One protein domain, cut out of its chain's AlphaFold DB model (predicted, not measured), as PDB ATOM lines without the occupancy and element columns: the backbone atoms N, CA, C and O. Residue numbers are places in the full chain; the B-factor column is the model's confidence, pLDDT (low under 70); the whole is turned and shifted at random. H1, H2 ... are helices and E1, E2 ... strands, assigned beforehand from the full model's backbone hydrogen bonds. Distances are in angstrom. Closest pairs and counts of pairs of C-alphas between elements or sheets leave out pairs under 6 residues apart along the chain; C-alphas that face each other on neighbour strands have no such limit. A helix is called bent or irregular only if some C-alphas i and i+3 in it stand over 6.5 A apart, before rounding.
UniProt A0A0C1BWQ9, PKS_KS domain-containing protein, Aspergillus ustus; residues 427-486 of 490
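What this domain is: This is residues 427 to 486 of the 490 residues of the protein "PKS_KS domain-containing protein" of Aspergillus ustus (UniProt A0A0C1BWQ9). What does the model look like? An unnamed arm, residues 427 to 438, leads into strand E1, then helix H1 runs along the length and H2 folds back beside it across a gap, with E1 by H2. How is it made up? The 60 printed residues have E1, H1 and H2 in that order and are mostly helix. The whole is loose, radius of gyration of the C-alphas 13.2 A, spanning 41 by 22 by 16 A.

Where its parts are: Where is E1? Residues 439 to 442, from C-alpha 439 at (256.875, 145.603, 151.516). Where are the helices? H1 is residues 447 to 467, 30.1 A long, with a kink of 28 degrees near residue 461; it is irregular, C-alphas 463 and 466 being 7.9 A apart. H2 is residues 470 to 482, 18.0 A long, ending at (252.457, 153.043, 143.696).

How they stand to each other: What is near E1? It pairs with no named strand; its closest C-alphas to H2 are Met 441 and Asn 481, 5.3 A, and to H1 Leu 442 and Met 450, 7.5 A. Do the helices meet? H1 and H2 are apart. Are their backbones complete? Every O i to N i+4 pair is within hydrogen-bond range in H2, and 15 of 17 in H1.

The domain as a whole: Is there a cut? The printed part has no cut, and both links are tight. Where is confidence low? Residues 427 to 435 are under 70.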
ATOM      1  N   ALA A 427     238.623 128.583 142.326       31.73
ATOM      2  CA  ALA A 427     239.990 128.845 142.779       31.73
ATOM      3  C   ALA A 427     241.056 128.273 141.818       31.73
ATOM      4  O   ALA A 427     240.904 127.136 141.365       31.73
ATOM      5  N   PRO A 428     242.166 128.985 141.548       43.19
ATOM      6  CA  PRO A 428     243.375 128.376 141.015       43.19
ATOM      7  C   PRO A 428     244.195 127.777 142.163       43.19
ATOM      8  O   PRO A 428     244.596 128.480 143.086       43.19
ATOM      9  N   THR A 429     244.479 126.483 142.081       40.66
ATOM     10  CA  THR A 429     245.510 125.814 142.878       40.66
ATOM     11  C   THR A 429     246.821 125.851 142.096       40.66
ATOM     12  O   THR A 429     246.986 125.066 141.161       40.66
ATOM     13  N   ASP A 430     247.747 126.736 142.456       43.91
ATOM     14  CA  ASP A 430     249.155 126.578 142.074       43.91
ATOM     15  C   ASP A 430     249.954 126.127 143.314       43.91
ATOM     16  O   ASP A 430     250.031 126.892 144.279       43.91
ATOM     17  N   PRO A 431     250.480 124.885 143.370       43.88
ATOM     18  CA  PRO A 431     251.005 124.333 144.617       43.88
ATOM     19  C   PRO A 431     252.421 124.757 145.020       43.88
ATOM     20  O   PRO A 431     252.847 124.334 146.091       43.88
ATOM     21  N   HIS A 432     253.188 125.529 144.243       41.66
ATOM     22  CA  HIS A 432     254.600 125.765 144.592       41.66
ATOM     23  C   HIS A 432     255.143 127.131 144.153       41.66
ATOM     24  O   HIS A 432     255.842 127.239 143.148       41.66
ATOM     25  N   VAL A 433     254.932 128.162 144.977       49.66
ATOM     26  CA  VAL A 433     255.725 129.400 144.912       49.66
ATOM     27  C   VAL A 433     256.394 129.633 146.263       49.66
ATOM     28  O   VAL A 433     255.737 129.675 147.299       49.66
ATOM     29  N   THR A 434     257.720 129.756 146.260       47.38
ATOM     30  CA  THR A 434     258.500 130.120 147.447       47.38
ATOM     31  C   THR A 434     258.034 131.494 147.943       47.38
ATOM     32  O   THR A 434     258.053 132.429 147.137       47.38
ATOM     33  N   PRO A 435     257.644 131.663 149.222       55.03
ATOM     34  CA  PRO A 435     257.155 132.943 149.723       55.03
ATOM     35  C   PRO A 435     258.204 134.036 149.509       55.03
ATOM     36  O   PRO A 435     259.295 133.990 150.082       55.03
ATOM     37  N   ARG A 436     257.900 135.016 148.656       70.62
ATOM     38  CA  ARG A 436     258.727 136.214 148.502       70.62
ATOM     39  C   ARG A 436     258.261 137.253 149.510       70.62
ATOM     40  O   ARG A 436     257.079 137.586 149.554       70.62
ATOM     41  N   GLN A 437     259.193 137.782 150.298       77.12
ATOM     42  CA  GLN A 437     258.909 138.930 151.153       77.12
ATOM     43  C   GLN A 437     258.556 140.143 150.288       77.12
ATOM     44  O   GLN A 437     259.206 140.413 149.275       77.12
ATOM     45  N   ARG A 438     257.514 140.869 150.694       81.94
ATOM     46  CA  ARG A 438     257.036 142.096 150.049       81.94
ATOM     47  C   ARG A 438     256.884 143.187 151.102       81.94
ATOM     48  O   ARG A 438     256.540 142.895 152.246       81.94
ATOM     49  N   ALA A 439     257.135 144.427 150.698       85.88
ATOM     50  CA  ALA A 439     256.875 145.603 151.516       85.88
ATOM     51  C   ALA A 439     255.504 146.186 151.154       85.88
ATOM     52  O   ALA A 439     255.219 146.376 149.968       85.88
ATOM     53  N   PHE A 440     254.694 146.477 152.170       88.25
ATOM     54  CA  PHE A 440     253.415 147.166 152.028       88.25
ATOM     55  C   PHE A 440     253.516 148.523 152.724       88.25
ATOM     56  O   PHE A 440     253.757 148.593 153.932       88.25
ATOM     57  N   MET A 441     253.369 149.593 151.949       88.81
ATOM     58  CA  MET A 441     253.391 150.962 152.439       88.81
ATOM     59  C   MET A 441     251.965 151.420 152.736       88.81
ATOM     60  O   MET A 441     251.079 151.318 151.890       88.81
ATOM     61  N   LEU A 442     251.758 151.933 153.946       90.12
ATOM     62  CA  LEU A 442     250.530 152.602 154.355       90.12
ATOM     63  C   LEU A 442     250.879 153.998 154.862       90.12
ATOM     64  O   LEU A 442     251.935 154.211 155.464       90.12
ATOM     65  N   SER A 443     249.983 154.945 154.616       89.06
ATOM     66  CA  SER A 443     250.124 156.332 155.046       89.06
ATOM     67  C   SER A 443     248.757 156.911 155.359       89.06
ATOM     68  O   SER A 443     247.799 156.689 154.621       89.06
ATOM     69  N   ALA A 444     248.673 157.676 156.439       88.31
ATOM     70  CA  ALA A 444     247.461 158.354 156.868       88.31
ATOM     71  C   ALA A 444     247.808 159.755 157.379       88.31
ATOM     72  O   ALA A 444     248.985 160.094 157.509       88.31
ATOM     73  N   PHE A 445     246.785 160.566 157.638       84.88
ATOM     74  CA  PHE A 445     246.967 161.923 158.150       84.88
ATOM     75  C   PHE A 445     247.451 161.931 159.611       84.88
ATOM     76  O   PHE A 445     248.332 162.707 159.968       84.88
ATOM     77  N   ASP A 446     246.938 161.010 160.431       84.12
ATOM     78  CA  ASP A 446     247.230 160.886 161.864       84.12
ATOM     79  C   ASP A 446     247.281 159.408 162.328       84.12
ATOM     80  O   ASP A 446     246.982 158.483 161.564       84.12
ATOM     81  N   GLU A 447     247.648 159.163 163.595       87.81
ATOM     82  CA  GLU A 447     247.770 157.814 164.187       87.81
ATOM     83  C   GLU A 447     246.450 157.033 164.257       87.81
ATOM     84  O   GLU A 447     246.438 155.805 164.105       87.81
ATOM     85  N   THR A 448     245.333 157.726 164.482       90.06
ATOM     86  CA  THR A 448     244.000 157.113 164.535       90.06
ATOM     87  C   THR A 448     243.609 156.644 163.140       90.06
ATOM     88  O   THR A 448     243.232 155.486 162.945       90.06
ATOM     89  N   SER A 449     243.793 157.506 162.145       88.69
ATOM     90  CA  SER A 449     243.583 157.211 160.732       88.69
ATOM     91  C   SER A 449     244.503 156.084 160.239       88.69
ATOM     92  O   SER A 449     244.043 155.191 159.525       88.69
ATOM     93  N   MET A 450     245.769 156.051 160.672       91.81
ATOM     94  CA  MET A 450     246.702 154.952 160.383       91.81
ATOM     95  C   MET A 450     246.209 153.629 160.981       91.81
ATOM     96  O   MET A 450     246.132 152.619 160.280       91.81
ATOM     97  N   SER A 451     245.817 153.633 162.256       92.25
ATOM     98  CA  SER A 451     245.280 152.447 162.935       92.25
ATOM     99  C   SER A 451     244.027 151.916 162.235       92.25
ATOM    100  O   SER A 451     243.901 150.711 162.011       92.25
ATOM    101  N   ASN A 452     243.138 152.815 161.805       91.75
ATOM    102  CA  ASN A 452     241.947 152.470 161.033       91.75
ATOM    103  C   ASN A 452     242.298 151.858 159.666       91.75
ATOM    104  O   ASN A 452     241.668 150.882 159.259       91.75
ATOM    105  N   GLN A 453     243.300 152.389 158.955       90.62
ATOM    106  CA  GLN A 453     243.758 151.803 157.689       90.62
ATOM    107  C   GLN A 453     244.330 150.396 157.878       90.62
ATOM    108  O   GLN A 453     243.988 149.499 157.106       90.62
ATOM    109  N   VAL A 454     245.141 150.176 158.918       92.62
ATOM    110  CA  VAL A 454     245.695 148.850 159.236       92.62
ATOM    111  C   VAL A 454     244.575 147.852 159.526       92.62
ATOM    112  O   VAL A 454     244.562 146.772 158.939       92.62
ATOM    113  N   GLN A 455     243.593 148.221 160.355       93.44
ATOM    114  CA  GLN A 455     242.443 147.359 160.657       93.44
ATOM    115  C   GLN A 455     241.610 147.041 159.407       93.44
ATOM    116  O   GLN A 455     241.186 145.901 159.212       93.44
ATOM    117  N   ARG A 456     241.394 148.027 158.525       91.44
ATOM    118  CA  ARG A 456     240.686 147.818 157.250       91.44
ATOM    119  C   ARG A 456     241.454 146.880 156.320       91.44
ATOM    120  O   ARG A 456     240.832 146.015 155.709       91.44
ATOM    121  N   LEU A 457     242.778 147.022 156.223       91.38
ATOM    122  CA  LEU A 457     243.612 146.128 155.416       91.38
ATOM    123  C   LEU A 457     243.630 144.706 155.990       91.38
ATOM    124  O   LEU A 457     243.538 143.755 155.224       91.38
ATOM    125  N   GLN A 458     243.693 144.554 157.315       90.44
ATOM    126  CA  GLN A 458     243.583 143.257 157.990       90.44
ATOM    127  C   GLN A 458     242.263 142.564 157.656       90.44
ATOM    128  O   GLN A 458     242.271 141.472 157.096       90.44
ATOM    129  N   ALA A 459     241.136 143.244 157.878       89.50
ATOM    130  CA  ALA A 459     239.817 142.704 157.555       89.50
ATOM    131  C   ALA A 459     239.668 142.374 156.057       89.50
ATOM    132  O   ALA A 459     239.013 141.396 155.691       89.50
ATOM    133  N   PHE A 460     240.284 143.176 155.180       88.50
ATOM    134  CA  PHE A 460     240.341 142.889 153.749       88.50
ATOM    135  C   PHE A 460     241.144 141.615 153.457       88.50
ATOM    136  O   PHE A 460     240.660 140.757 152.729       88.50
ATOM    137  N   LEU A 461     242.336 141.455 154.031       87.50
ATOM    138  CA  LEU A 461     243.163 140.260 153.841       87.50
ATOM    139  C   LEU A 461     242.460 138.997 154.353       87.50
ATOM    140  O   LEU A 461     242.411 138.002 153.631       87.50
ATOM    141  N   ASP A 462     241.834 139.063 155.528       86.81
ATOM    142  CA  ASP A 462     241.079 137.949 156.110       86.81
ATOM    143  C   ASP A 462     239.930 137.505 155.191       86.81
ATOM    144  O   ASP A 462     239.731 136.314 154.950       86.81
ATOM    145  N   GLY A 463     239.204 138.462 154.602       82.69
ATOM    146  CA  GLY A 463     238.115 138.185 153.659       82.69
ATOM    147  C   GLY A 463     238.562 137.617 152.304       82.69
ATOM    148  O   GLY A 463     237.727 137.123 151.542       82.69
ATOM    149  N   TYR A 464     239.857 137.687 151.987       81.00
ATOM    150  CA  TYR A 464     240.446 137.219 150.728       81.00
ATOM    151  C   TYR A 464     241.453 136.078 150.916       81.00
ATOM    152  O   TYR A 464     242.062 135.655 149.929       81.00
ATOM    153  N   ALA A 465     241.582 135.528 152.128       78.12
ATOM    154  CA  ALA A 465     242.537 134.470 152.454       78.12
ATOM    155  C   ALA A 465     242.499 133.314 151.433       78.12
ATOM    156  O   ALA A 465     243.525 132.988 150.839       78.12
ATOM    157  N   ASP A 466     241.302 132.818 151.096       75.88
ATOM    158  CA  ASP A 466     241.090 131.700 150.157       75.88
ATOM    159  C   ASP A 466     241.429 132.013 148.685       75.88
ATOM    160  O   ASP A 466     241.441 131.123 147.834       75.88
ATOM    161  N   LYS A 467     241.655 133.287 148.350       71.44
ATOM    162  CA  LYS A 467     241.962 133.768 146.990       71.44
ATOM    163  C   LYS A 467     243.402 134.260 146.853       71.44
ATOM    164  O   LYS A 467     243.799 134.699 145.770       71.44
ATOM    165  N   THR A 468     244.172 134.209 147.937       75.81
ATOM    166  CA  THR A 468     245.532 134.735 147.985       75.81
ATOM    167  C   THR A 468     246.464 133.852 147.161       75.81
ATOM    168  O   THR A 468     246.672 132.681 147.455       75.81
ATOM    169  N   THR A 469     247.050 134.435 146.118       82.00
ATOM    170  CA  THR A 469     248.120 133.836 145.305       82.00
ATOM    171  C   THR A 469     249.343 134.746 145.339       82.00
ATOM    172  O   THR A 469     249.235 135.924 145.692       82.00
ATOM    173  N   ASP A 470     250.515 134.248 144.941       80.50
ATOM    174  CA  ASP A 470     251.723 135.078 144.892       80.50
ATOM    175  C   ASP A 470     251.560 136.287 143.950       80.50
ATOM    176  O   ASP A 470     251.924 137.412 144.295       80.50
ATOM    177  N   THR A 471     250.916 136.082 142.797       81.38
ATOM    178  CA  THR A 471     250.568 137.153 141.854       81.38
ATOM    179  C   THR A 471     249.613 138.169 142.469       81.38
ATOM    180  O   THR A 471     249.839 139.369 142.349       81.38
ATOM    181  N   TRP A 472     248.594 137.707 143.198       84.25
ATOM    182  CA  TRP A 472     247.651 138.594 143.881       84.25
ATOM    183  C   TRP A 472     248.344 139.448 144.952       84.25
ATOM    184  O   TRP A 472     248.126 140.655 145.021       84.25
ATOM    185  N   MET A 473     249.250 138.853 145.735       84.62
ATOM    186  CA  MET A 473     250.049 139.578 146.729       84.62
ATOM    187  C   MET A 473     251.009 140.589 146.088       84.62
ATOM    188  O   MET A 473     251.247 141.656 146.655       84.62
ATOM    189  N   ALA A 474     251.560 140.282 144.908       85.06
ATOM    190  CA  ALA A 474     252.372 141.229 144.144       85.06
ATOM    191  C   ALA A 474     251.549 142.431 143.666       85.06
ATOM    192  O   ALA A 474     252.007 143.568 143.785       85.06
ATOM    193  N   ASP A 475     250.334 142.189 143.175       85.88
ATOM    194  CA  ASP A 475     249.425 143.244 142.732       85.88
ATOM    195  C   ASP A 475     248.946 144.120 143.891       85.88
ATOM    196  O   ASP A 475     248.882 145.345 143.749       85.88
ATOM    197  N   LEU A 476     248.673 143.523 145.054       89.19
ATOM    198  CA  LEU A 476     248.334 144.269 146.263       89.19
ATOM    199  C   LEU A 476     249.492 145.175 146.698       89.19
ATOM    200  O   LEU A 476     249.277 146.364 146.926       89.19
ATOM    201  N   ALA A 477     250.718 144.644 146.760       89.00
ATOM    202  CA  ALA A 477     251.901 145.427 147.121       89.00
ATOM    203  C   ALA A 477     252.142 146.578 146.133       89.00
ATOM    204  O   ALA A 477     252.354 147.713 146.550       89.00
ATOM    205  N   PHE A 478     252.043 146.314 144.825       89.00
ATOM    206  CA  PHE A 478     252.141 147.355 143.801       89.00
ATOM    207  C   PHE A 478     251.074 148.440 143.989       89.00
ATOM    208  O   PHE A 478     251.382 149.627 143.947       89.00
ATOM    209  N   THR A 479     249.823 148.048 144.240       90.50
ATOM    210  CA  THR A 479     248.713 148.995 144.406       90.50
ATOM    211  C   THR A 479     248.900 149.872 145.643       90.50
ATOM    212  O   THR A 479     248.737 151.087 145.557       90.50
ATOM    213  N   LEU A 480     249.269 149.292 146.787       91.44
ATOM    214  CA  LEU A 480     249.478 150.068 148.012       91.44
ATOM    215  C   LEU A 480     250.693 150.999 147.912       91.44
ATOM    216  O   LEU A 480     250.636 152.116 148.415       91.44
ATOM    217  N   ASN A 481     251.751 150.583 147.212       89.38
ATOM    218  CA  ASN A 481     252.986 151.362 147.138       89.38
ATOM    219  C   ASN A 481     252.960 152.449 146.050       89.38
ATOM    220  O   ASN A 481     253.474 153.539 146.274       89.38
ATOM    221  N   GLU A 482     252.370 152.170 144.883       87.25
ATOM    222  CA  GLU A 482     252.457 153.043 143.696       87.25
ATOM    223  C   GLU A 482     251.142 153.773 143.379       87.25
ATOM    224  O   GLU A 482     251.126 154.745 142.625       87.25
ATOM    225  N   ARG A 483     250.008 153.289 143.906       89.56
ATOM    226  CA  ARG A 483     248.655 153.746 143.529       89.56
ATOM    227  C   ARG A 483     247.884 154.344 144.715       89.56
ATOM    228  O   ARG A 483     246.650 154.391 144.701       89.56
ATOM    229  N   ARG A 484     248.598 154.798 145.748       90.56
ATOM    230  CA  ARG A 484     248.056 155.523 146.908       90.56
ATOM    231  C   ARG A 484     248.786 156.845 147.098       90.56
ATOM    232  O   ARG A 484     249.972 156.957 146.798       90.56
ATOM    233  N   THR A 485     248.059 157.861 147.559       84.94
ATOM    234  CA  THR A 485     248.666 159.149 147.899       84.94
ATOM    235  C   THR A 485     249.505 158.956 149.150       84.94
ATOM    236  O   THR A 485     248.971 158.634 150.209       84.94
ATOM    237  N   SER A 486     250.813 159.152 149.030       77.69
ATOM    238  CA  SER A 486     251.666 159.229 150.204       77.69
ATOM    239  C   SER A 486     251.506 160.613 150.821       77.69
ATOM    240  O   SER A 486     251.674 161.612 150.126       77.69
TER     241      SER A 486